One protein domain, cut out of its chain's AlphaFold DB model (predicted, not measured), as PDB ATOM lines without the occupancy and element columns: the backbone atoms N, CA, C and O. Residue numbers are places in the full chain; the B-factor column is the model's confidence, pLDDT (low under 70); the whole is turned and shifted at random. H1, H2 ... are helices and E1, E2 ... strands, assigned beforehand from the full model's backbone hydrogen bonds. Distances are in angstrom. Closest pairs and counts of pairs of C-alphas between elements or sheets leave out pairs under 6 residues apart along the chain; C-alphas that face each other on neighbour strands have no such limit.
ATOM      1  N   TRP A 175     136.618 132.089 141.985       94.69
ATOM      2  CA  TRP A 175     135.917 132.505 143.191       94.69
ATOM      3  C   TRP A 175     135.466 133.956 143.064       94.69
ATOM      4  O   TRP A 175     136.256 134.817 142.679       94.69
ATOM      5  N   ILE A 176     134.213 134.224 143.415       92.25
ATOM      6  CA  ILE A 176     133.611 135.557 143.407       92.25
ATOM      7  C   ILE A 176     133.099 135.883 144.807       92.25
ATOM      8  O   ILE A 176     132.435 135.054 145.429       92.25
ATOM      9  N   LEU A 177     133.372 137.094 145.290       92.94
ATOM     10  CA  LEU A 177     132.735 137.637 146.489       92.94
ATOM     11  C   LEU A 177     131.286 137.995 146.140       92.94
ATOM     12  O   LEU A 177     131.055 138.918 145.368       92.94
ATOM     13  N   SER A 178     130.296 137.269 146.652       92.56
ATOM     14  CA  SER A 178     128.887 137.497 146.298       92.56
ATOM     15  C   SER A 178     128.173 138.465 147.243       92.56
ATOM     16  O   SER A 178     127.249 139.159 146.817       92.56
ATOM     17  N   ASP A 179     128.606 138.553 148.504       93.06
ATOM     18  CA  ASP A 179     128.113 139.527 149.485       93.06
ATOM     19  C   ASP A 179     129.133 139.752 150.616       93.06
ATOM     20  O   ASP A 179     129.893 138.851 150.976       93.06
ATOM     21  N   GLY A 180     129.102 140.937 151.225       89.44
ATOM     22  CA  GLY A 180     130.027 141.350 152.282       89.44
ATOM     23  C   GLY A 180     131.289 142.051 151.768       89.44
ATOM     24  O   GLY A 180     131.318 142.605 150.668       89.44
ATOM     25  N   THR A 181     132.322 142.075 152.611       88.06
ATOM     26  CA  THR A 181     133.594 142.761 152.349       88.06
ATOM     27  C   THR A 181     134.741 141.925 152.906       88.06
ATOM     28  O   THR A 181     134.643 141.431 154.030       88.06
ATOM     29  N   LEU A 182     135.832 141.803 152.151       89.56
ATOM     30  CA  LEU A 182     137.062 141.126 152.575       89.56
ATOM     31  C   LEU A 182     138.247 142.096 152.517       89.56
ATOM     32  O   LEU A 182     138.218 143.067 151.769       89.56
ATOM     33  N   ASN A 183     139.290 141.835 153.305       84.50
ATOM     34  CA  ASN A 183     140.549 142.578 153.226       84.50
ATOM     35  C   ASN A 183     141.665 141.629 152.791       84.50
ATOM     36  O   ASN A 183     141.898 140.614 153.452       84.50
ATOM     37  N   TYR A 184     142.375 141.984 151.725       83.31
ATOM     38  CA  TYR A 184     143.467 141.187 151.177       83.31
ATOM     39  C   TYR A 184     144.624 142.096 150.759       83.31
ATOM     40  O   TYR A 184     144.425 143.021 149.981       83.31
ATOM     41  N   ASN A 185     145.821 141.875 151.317       81.12
ATOM     42  CA  ASN A 185     147.030 142.668 151.037       81.12
ATOM     43  C   ASN A 185     146.835 144.200 151.090       81.12
ATOM     44  O   ASN A 185     147.433 144.946 150.325       81.12
ATOM     45  N   GLY A 186     145.997 144.676 152.018       69.00
ATOM     46  CA  GLY A 186     145.697 146.103 152.187       69.00
ATOM     47  C   GLY A 186     144.579 146.639 151.286       69.00
ATOM     48  O   GLY A 186     144.110 147.748 151.531       69.00
ATOM     49  N   ALA A 187     144.097 145.851 150.323       73.75
ATOM     50  CA  ALA A 187     142.943 146.177 149.493       73.75
ATOM     51  C   ALA A 187     141.628 145.703 150.134       73.75
ATOM     52  O   ALA A 187     141.569 144.651 150.783       73.75
ATOM     53  N   VAL A 188     140.564 146.480 149.921       82.50
ATOM     54  CA  VAL A 188     139.191 146.150 150.326       82.50
ATOM     55  C   VAL A 188     138.467 145.535 149.129       82.50
ATOM     56  O   VAL A 188     138.199 146.230 148.153       82.50
ATOM     57  N   LEU A 189     138.138 144.248 149.220       85.12
ATOM     58  CA  LEU A 189     137.394 143.499 148.205       85.12
ATOM     59  C   LEU A 189     135.888 143.614 148.472       85.12
ATOM     60  O   LEU A 189     135.444 143.489 149.620       85.12
ATOM     61  N   ASN A 190     135.101 143.808 147.419       84.75
ATOM     62  CA  ASN A 190     133.662 144.053 147.466       84.75
ATOM     63  C   ASN A 190     132.864 142.998 146.687       84.75
ATOM     64  O   ASN A 190     133.386 142.254 145.859       84.75
ATOM     65  N   ALA A 191     131.560 142.938 146.964       86.44
ATOM     66  CA  ALA A 191     130.649 142.067 146.233       86.44
ATOM     67  C   ALA A 191     130.721 142.326 144.714       86.44
ATOM     68  O   ALA A 191     130.539 143.458 144.267       86.44
ATOM     69  N   GLY A 192     130.951 141.267 143.939       81.12
ATOM     70  CA  GLY A 192     131.202 141.289 142.498       81.12
ATOM     71  C   GLY A 192     132.654 140.987 142.115       81.12
ATOM     72  O   GLY A 192     132.893 140.589 140.975       81.12
ATOM     73  N   ASP A 193     133.605 141.114 143.043       84.69
ATOM     74  CA  ASP A 193     135.025 140.925 142.746       84.69
ATOM     75  C   ASP A 193     135.384 139.449 142.535       84.69
ATOM     76  O   ASP A 193     134.927 138.567 143.269       84.69
ATOM     77  N   VAL A 194     136.261 139.183 141.563       89.62
ATOM     78  CA  VAL A 194     136.965 137.901 141.431       89.62
ATOM     79  C   VAL A 194     138.120 137.873 142.434       89.62
ATOM     80  O   VAL A 194     139.009 138.718 142.390       89.62
ATOM     81  N   ILE A 195     138.123 136.885 143.329       91.25
ATOM     82  CA  ILE A 195     138.954 136.864 144.548       91.25
ATOM     83  C   ILE A 195     139.842 135.615 144.655       91.25
ATOM     84  O   ILE A 195     140.092 135.117 145.750       91.25
ATOM     85  N   ASN A 196     140.309 135.070 143.528       91.62
ATOM     86  CA  ASN A 196     141.066 133.810 143.503       91.62
ATOM     87  C   ASN A 196     142.308 133.816 144.401       91.62
ATOM     88  O   ASN A 196     142.533 132.836 145.105       91.62
ATOM     89  N   ASP A 197     143.084 134.902 144.394       90.06
ATOM     90  CA  ASP A 197     144.327 134.995 145.171       90.06
ATOM     91  C   ASP A 197     144.037 135.031 146.675       90.06
ATOM     92  O   ASP A 197     144.601 134.249 147.440       90.06
ATOM     93  N   ALA A 198     143.067 135.854 147.090       91.75
ATOM     94  CA  ALA A 198     142.604 135.893 148.474       91.75
ATOM     95  C   ALA A 198     142.070 134.526 148.924       91.75
ATOM     96  O   ALA A 198     142.397 134.049 150.008       91.75
ATOM     97  N   MET A 199     141.285 133.862 148.070       94.56
ATOM     98  CA  MET A 199     140.745 132.541 148.378       94.56
ATOM     99  C   MET A 199     141.823 131.467 148.452       94.56
ATOM    100  O   MET A 199     141.695 130.578 149.285       94.56
ATOM    101  N   ALA A 200     142.879 131.531 147.640       93.69
ATOM    102  CA  ALA A 200     143.993 130.592 147.741       93.69
ATOM    103  C   ALA A 200     144.650 130.656 149.130       93.69
ATOM    104  O   ALA A 200     144.834 129.614 149.759       93.69
ATOM    105  N   GLU A 201     144.909 131.864 149.644       94.38
ATOM    106  CA  GLU A 201     145.470 132.056 150.989       94.38
ATOM    107  C   GLU A 201     144.488 131.683 152.106       94.38
ATOM    108  O   GLU A 201     144.880 131.052 153.086       94.38
ATOM    109  N   TYR A 202     143.202 132.022 151.976       94.81
ATOM    110  CA  TYR A 202     142.205 131.640 152.981       94.81
ATOM    111  C   TYR A 202     142.009 130.124 153.042       94.81
ATOM    112  O   TYR A 202     141.917 129.563 154.129       94.81
ATOM    113  N   ILE A 203     141.994 129.444 151.891       96.19
ATOM    114  CA  ILE A 203     141.926 127.981 151.813       96.19
ATOM    115  C   ILE A 203     143.162 127.350 152.459       96.19
ATOM    116  O   ILE A 203     143.012 126.391 153.213       96.19
ATOM    117  N   GLU A 204     144.361 127.880 152.202       95.38
ATOM    118  CA  GLU A 204     145.590 127.426 152.865       95.38
ATOM    119  C   GLU A 204     145.496 127.607 154.386       95.38
ATOM    120  O   GLU A 204     145.735 126.656 155.126       95.38
ATOM    121  N   GLY A 205     145.022 128.768 154.852       95.81
ATOM    122  CA  GLY A 205     144.776 129.028 156.272       95.81
ATOM    123  C   GLY A 205     143.786 128.044 156.904       95.81
ATOM    124  O   GLY A 205     144.054 127.500 157.971       95.81
ATOM    125  N   PHE A 206     142.674 127.742 156.228       96.88
ATOM    126  CA  PHE A 206     141.711 126.747 156.707       96.88
ATOM    127  C   PHE A 206     142.304 125.336 156.787       96.88
ATOM    128  O   PHE A 206     141.949 124.572 157.688       96.88
ATOM    129  N   VAL A 207     143.183 124.964 155.854       96.38
ATOM    130  CA  VAL A 207     143.891 123.677 155.896       96.38
ATOM    131  C   VAL A 207     144.885 123.641 157.054       96.38
ATOM    132  O   VAL A 207     144.907 122.659 157.799       96.38
ATOM    133  N   ASP A 208     145.664 124.705 157.238       96.62
ATOM    134  CA  ASP A 208     146.654 124.825 158.314       96.62
ATOM    135  C   ASP A 208     146.010 124.795 159.708       96.62
ATOM    136  O   ASP A 208     146.551 124.178 160.630       96.62
ATOM    137  N   ASP A 209     144.823 125.388 159.850       96.38
ATOM    138  CA  ASP A 209     144.034 125.375 161.085       96.38
ATOM    139  C   ASP A 209     143.247 124.062 161.298       96.38
ATOM    140  O   ASP A 209     142.476 123.938 162.255       96.38
ATOM    141  N   GLU A 210     143.448 123.059 160.435       95.25
ATOM    142  CA  GLU A 210     142.745 121.766 160.435       95.25
ATOM    143  C   GLU A 210     141.209 121.899 160.305       95.25
ATOM    144  O   GLU A 210     140.459 120.995 160.694       95.25
ATOM    145  N   LEU A 211     140.727 123.020 159.755       95.88
ATOM    146  CA  LEU A 211     139.309 123.298 159.496       95.88
ATOM    147  C   LEU A 211     138.842 122.737 158.151       95.88
ATOM    148  O   LEU A 211     137.655 122.466 157.990       95.88
ATOM    149  N   LEU A 212     139.766 122.538 157.209       96.62
ATOM    150  CA  LEU A 212     139.516 122.003 155.875       96.62
ATOM    151  C   LEU A 212     140.483 120.851 155.569       96.62
ATOM    152  O   LEU A 212     141.654 120.873 155.946       96.62
ATOM    153  N   ALA A 213     140.019 119.823 154.858       94.94
ATOM    154  CA  ALA A 213     140.894 118.726 154.446       94.94
ATOM    155  C   ALA A 213     141.943 119.193 153.416       94.94
ATOM    156  O   ALA A 213     141.594 119.833 152.428       94.94
ATOM    157  N   GLU A 214     143.202 118.763 153.561       93.69
ATOM    158  CA  GLU A 214     144.312 119.116 152.648       93.69
ATOM    159  C   GLU A 214     144.005 118.809 151.165       93.69
ATOM    160  O   GLU A 214     144.425 119.528 150.260       93.69
ATOM    161  N   SER A 215     143.200 117.775 150.885       93.69
ATOM    162  CA  SER A 215     142.758 117.469 149.517       93.69
ATOM    163  C   SER A 215     141.928 118.586 148.881       93.69
ATOM    164  O   SER A 215     141.987 118.760 147.668       93.69
ATOM    165  N   CYS A 216     141.186 119.361 149.674       92.88
ATOM    166  CA  CYS A 216     140.343 120.449 149.182       92.88
ATOM    167  C   CYS A 216     141.139 121.673 148.709       92.88
ATOM    168  O   CYS A 216     140.606 122.453 147.928       92.88
ATOM    169  N   ALA A 217     142.415 121.813 149.091       89.00
ATOM    170  CA  ALA A 217     143.293 122.852 148.545       89.00
ATOM    171  C   ALA A 217     143.774 122.552 147.113       89.00
ATOM    172  O   ALA A 217     144.265 123.439 146.422       89.00
ATOM    173  N   THR A 218     143.648 121.302 146.652       86.31
ATOM    174  CA  THR A 218     144.169 120.871 145.339       86.31
ATOM    175  C   THR A 218     143.106 120.295 144.407       86.31
ATOM    176  O   THR A 218     143.269 120.377 143.191       86.31
ATOM    177  N   ASP A 219     142.016 119.742 144.944       89.44
ATOM    178  CA  ASP A 219     140.893 119.195 144.180       89.44
ATOM    179  C   ASP A 219     139.563 119.754 144.714       89.44
ATOM    180  O   ASP A 219     139.000 119.272 145.703       89.44
ATOM    181  N   LEU A 220     139.063 120.803 144.052       89.19
ATOM    182  CA  LEU A 220     137.827 121.504 144.409       89.19
ATOM    183  C   LEU A 220     136.591 120.696 143.989       89.19
ATOM    184  O   LEU A 220     135.882 121.015 143.033       89.19
ATOM    185  N   THR A 221     136.325 119.622 144.728       94.31
ATOM    186  CA  THR A 221     135.063 118.881 144.625       94.31
ATOM    187  C   THR A 221     133.889 119.716 145.153       94.31
ATOM    188  O   THR A 221     134.075 120.676 145.897       94.31
ATOM    189  N   ALA A 222     132.656 119.332 144.813       93.75
ATOM    190  CA  ALA A 222     131.461 120.045 145.271       93.75
ATOM    191  C   ALA A 222     131.346 120.123 146.807       93.75
ATOM    192  O   ALA A 222     130.906 121.146 147.327       93.75
ATOM    193  N   ASP A 223     131.767 119.071 147.519       95.50
ATOM    194  CA  ASP A 223     131.754 119.048 148.986       95.50
ATOM    195  C   ASP A 223     132.805 120.016 149.557       95.50
ATOM    196  O   ASP A 223     132.487 120.801 150.444       95.50
ATOM    197  N   CYS A 224     134.015 120.034 148.982       96.31
ATOM    198  CA  CYS A 224     135.066 120.988 149.355       96.31
ATOM    199  C   CYS A 224     134.629 122.440 149.131       96.31
ATOM    200  O   CYS A 224     134.839 123.287 149.990       96.31
ATOM    201  N   ILE A 225     134.000 122.731 147.988       96.44
ATOM    202  CA  ILE A 225     133.506 124.076 147.674       96.44
ATOM    203  C   ILE A 225     132.469 124.517 148.711       96.44
ATOM    204  O   ILE A 225     132.554 125.634 149.208       96.44
ATOM    205  N   ALA A 226     131.511 123.652 149.058       96.62
ATOM    206  CA  ALA A 226     130.493 123.976 150.056       96.62
ATOM    207  C   ALA A 226     131.104 124.254 151.440       96.62
ATOM    208  O   ALA A 226     130.705 125.206 152.102       96.62
ATOM    209  N   GLU A 227     132.096 123.459 151.848       96.75
ATOM    210  CA  GLU A 227     132.803 123.647 153.118       96.75
ATOM    211  C   GLU A 227     133.591 124.963 153.144       96.75
ATOM    212  O   GLU A 227     133.491 125.710 154.112       96.75
ATOM    213  N   ILE A 228     134.294 125.303 152.059       97.12
ATOM    214  CA  ILE A 228     135.006 126.582 151.923       97.12
ATOM    215  C   ILE A 228     134.036 127.764 152.038       97.12
ATOM    216  O   ILE A 228     134.313 128.698 152.782       97.12
ATOM    217  N   VAL A 229     132.887 127.717 151.355       96.94
ATOM    218  CA  VAL A 229     131.865 128.779 151.430       96.94
ATOM    219  C   VAL A 229     131.375 128.978 152.866       96.94
ATOM    220  O   VAL A 229     131.295 130.114 153.338       96.94
ATOM    221  N   ASP A 230     131.075 127.885 153.572       97.31
ATOM    222  CA  ASP A 230     130.615 127.937 154.962       97.31
ATOM    223  C   ASP A 230     131.703 128.493 155.901       97.31
ATOM    224  O   ASP A 230     131.400 129.314 156.771       97.31
ATOM    225  N   LEU A 231     132.965 128.091 155.711       97.19
ATOM    226  CA  LEU A 231     134.109 128.586 156.487       97.19
ATOM    227  C   LEU A 231     134.354 130.078 156.240       97.19
ATOM    228  O   LEU A 231     134.493 130.839 157.196       97.19
ATOM    229  N   THR A 232     134.326 130.533 154.983       96.06
ATOM    230  CA  THR A 232     134.501 131.955 154.656       96.06
ATOM    231  C   THR A 232     133.401 132.816 155.274       96.06
ATOM    232  O   THR A 232     133.687 133.871 155.849       96.06
ATOM    233  N   LEU A 233     132.150 132.347 155.248       96.31
ATOM    234  CA  LEU A 233     131.045 133.045 155.901       96.31
ATOM    235  C   LEU A 233     131.199 133.066 157.427       96.31
ATOM    236  O   LEU A 233     130.902 134.079 158.060       96.31
ATOM    237  N   MET A 234     131.640 131.962 158.028       96.00
ATOM    238  CA  MET A 234     131.777 131.841 159.479       96.00
ATOM    239  C   MET A 234     132.925 132.691 160.035       96.00
ATOM    240  O   MET A 234     132.723 133.389 161.032       96.00
ATOM    241  N   ASP A 235     134.093 132.646 159.395       93.94
ATOM    242  CA  ASP A 235     135.318 133.253 159.922       93.94
ATOM    243  C   ASP A 235     135.504 134.700 159.459       93.94
ATOM    244  O   ASP A 235     135.981 135.538 160.229       93.94
ATOM    245  N   TYR A 236     135.066 135.023 158.238       93.06
ATOM    246  CA  TYR A 236     135.245 136.351 157.646       93.06
ATOM    247  C   TYR A 236     133.935 137.121 157.448       93.06
ATOM    248  O   TYR A 236     133.969 138.315 157.156       93.06
ATOM    249  N   GLY A 237     132.771 136.490 157.637       93.94
ATOM    250  CA  GLY A 237     131.477 137.162 157.476       93.94
ATOM    251  C   GLY A 237     131.139 137.526 156.028       93.94
ATOM    252  O   GLY A 237     130.299 138.400 155.811       93.94
ATOM    253  N   ALA A 238     131.785 136.881 155.054       95.25
ATOM    254  CA  ALA A 238     131.632 137.147 153.629       95.25
ATOM    255  C   ALA A 238     131.073 135.918 152.900       95.25
ATOM    256  O   ALA A 238     131.457 134.789 153.198       95.25
ATOM    257  N   ASN A 239     130.174 136.130 151.938       95.81
ATOM    258  CA  ASN A 239     129.667 135.053 151.088       95.81
ATOM    259  C   ASN A 239     130.494 134.984 149.810       95.81
ATOM    260  O   ASN A 239     130.704 136.002 149.156       95.81
ATOM    261  N   VAL A 240     130.922 133.783 149.436       96.38
ATOM    262  CA  VAL A 240     131.688 133.555 148.209       96.38
ATOM    263  C   VAL A 240     131.005 132.505 147.344       96.38
ATOM    264  O   VAL A 240     130.263 131.655 147.836       96.38
ATOM    265  N   GLU A 241     131.244 132.566 146.042       95.19
ATOM    266  CA  GLU A 241     130.718 131.624 145.056       95.19
ATOM    267  C   GLU A 241     131.844 131.118 144.160       95.19
ATOM    268  O   GLU A 241     132.742 131.875 143.806       95.19
ATOM    269  N   PHE A 242     131.782 129.847 143.760       94.19
ATOM    270  CA  PHE A 242     132.702 129.276 142.780       94.19
ATOM    271  C   PHE A 242     131.975 129.068 141.454       94.19
ATOM    272  O   PHE A 242     131.037 128.269 141.368       94.19
ATOM    273  N   VAL A 243     132.393 129.794 140.419       92.44
ATOM    274  CA  VAL A 243     131.714 129.832 139.120       92.44
ATOM    275  C   VAL A 243     132.683 129.616 137.966       92.44
ATOM    276  O   VAL A 243     133.874 129.893 138.069       92.44
ATOM    277  N   GLU A 244     132.168 129.139 136.836       91.19
ATOM    278  CA  GLU A 244     132.922 129.055 135.584       91.19
ATOM    279  C   GLU A 244     132.583 130.262 134.694       91.19
ATOM    280  O   GLU A 244     131.438 130.433 134.270       91.19
ATOM    281  N   ILE A 245     133.584 131.092 134.401       88.38
ATOM    282  CA  ILE A 245     133.499 132.244 133.501       88.38
ATOM    283  C   ILE A 245     134.007 131.818 132.122       88.38
ATOM    284  O   ILE A 245     135.196 131.564 131.925       88.38
ATOM    285  N   LEU A 246     133.100 131.711 131.152       88.56
ATOM    286  CA  LEU A 246     133.431 131.206 129.813       88.56
ATOM    287  C   LEU A 246     134.053 132.271 128.901       88.56
ATOM    288  O   LEU A 246     134.905 131.947 128.077       88.56
ATOM    289  N   GLU A 247     133.611 133.520 129.034       88.19
ATOM    290  CA  GLU A 247     134.067 134.654 128.231       88.19
ATOM    291  C   GLU A 247     134.302 135.853 129.159       88.19
ATOM    292  O   GLU A 247     133.437 136.128 129.998       88.19
ATOM    293  N   PRO A 248     135.443 136.553 129.035       91.69
ATOM    294  CA  PRO A 248     135.716 137.730 129.843       91.69
ATOM    295  C   PRO A 248     134.883 138.924 129.355       91.69
ATOM    296  O   PRO A 248     134.457 138.970 128.197       91.69
TER     297      PRO A 248
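What this domain is: This is residues 175 to 248 of the 361 residues of an uncharacterized protein of Crocinitomicaceae bacterium TMED114 (UniProt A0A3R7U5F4). Two longer helices, H1 and H3, stand at about a right angle to each other; the long strand E4, near H3, pairs with the shorter strand E1, which comes near the first residues of H1, and the small hairpin E2 and E3 comes near that same end of H1 with its strand E2. The short helix H2 packs on the other end of H1. The printed part has 74 residues, with three named helices and four named strands in the order E1 E2 E3 H1 H2 H3 E4; both two-stranded sheets, E1 - E4 and E2 - E3, are antiparallel. The class is mixed, helices and strands; the whole is compact, with a radius of gyration of the C-alphas of 11.8 A and spans of 29 by 29 by 18 A.

How they stand to each other: E1, residues 175 to 179, is the antiparallel neighbour of E4, residues 239 to 245, at 137 degrees; N 176 and O 241 are within hydrogen-bond range at 2.8 A. E2, residues 181 to 184, and E3, residues 187 to 190, form an antiparallel hairpin, with N 189 and O 182 at 2.8 A. H1, residues 196 to 208, touches H2, residues 214 to 217; their closest C-alphas, Val 207 and Glu 214, are 5.6 A apart. H1 only just touches H3, residues 222 to 236, with 3 pairs of C-alphas within 8 A, made by residues 202 to 206 and 228 to 232 alone; the closest are Ile 203 and Ile 228, 7.1 A, and the lines stand about perpendicular at 89 degrees. The closest C-alphas of H3 and E4 are those of Leu 233 and Asn 239, 5.4 A. H1 and E4 are apart. In H1 and H3 every O i to N i+4 pair is within hydrogen-bond range; H2 is too short for one.

Where its parts are: E1 begins at C-alpha 175, (135.917, 132.505, 143.191), and measures 12.2 A; E2 measures 10.1 A and E3 9.7 A. H1 is 18.2 A long, H2 5.6 A and H3 20.8 A. E4, 18.2 A, ends at C-alpha 245, (133.499, 132.244, 133.501).

The domain as a whole: The C-alphas farthest apart, of Glu 210 and Glu 247, are 35.8 A apart. The printed part has no cut, and its links between named elements are tight. Mean pLDDT of the printed part is 91.8; residue 186 is under 70.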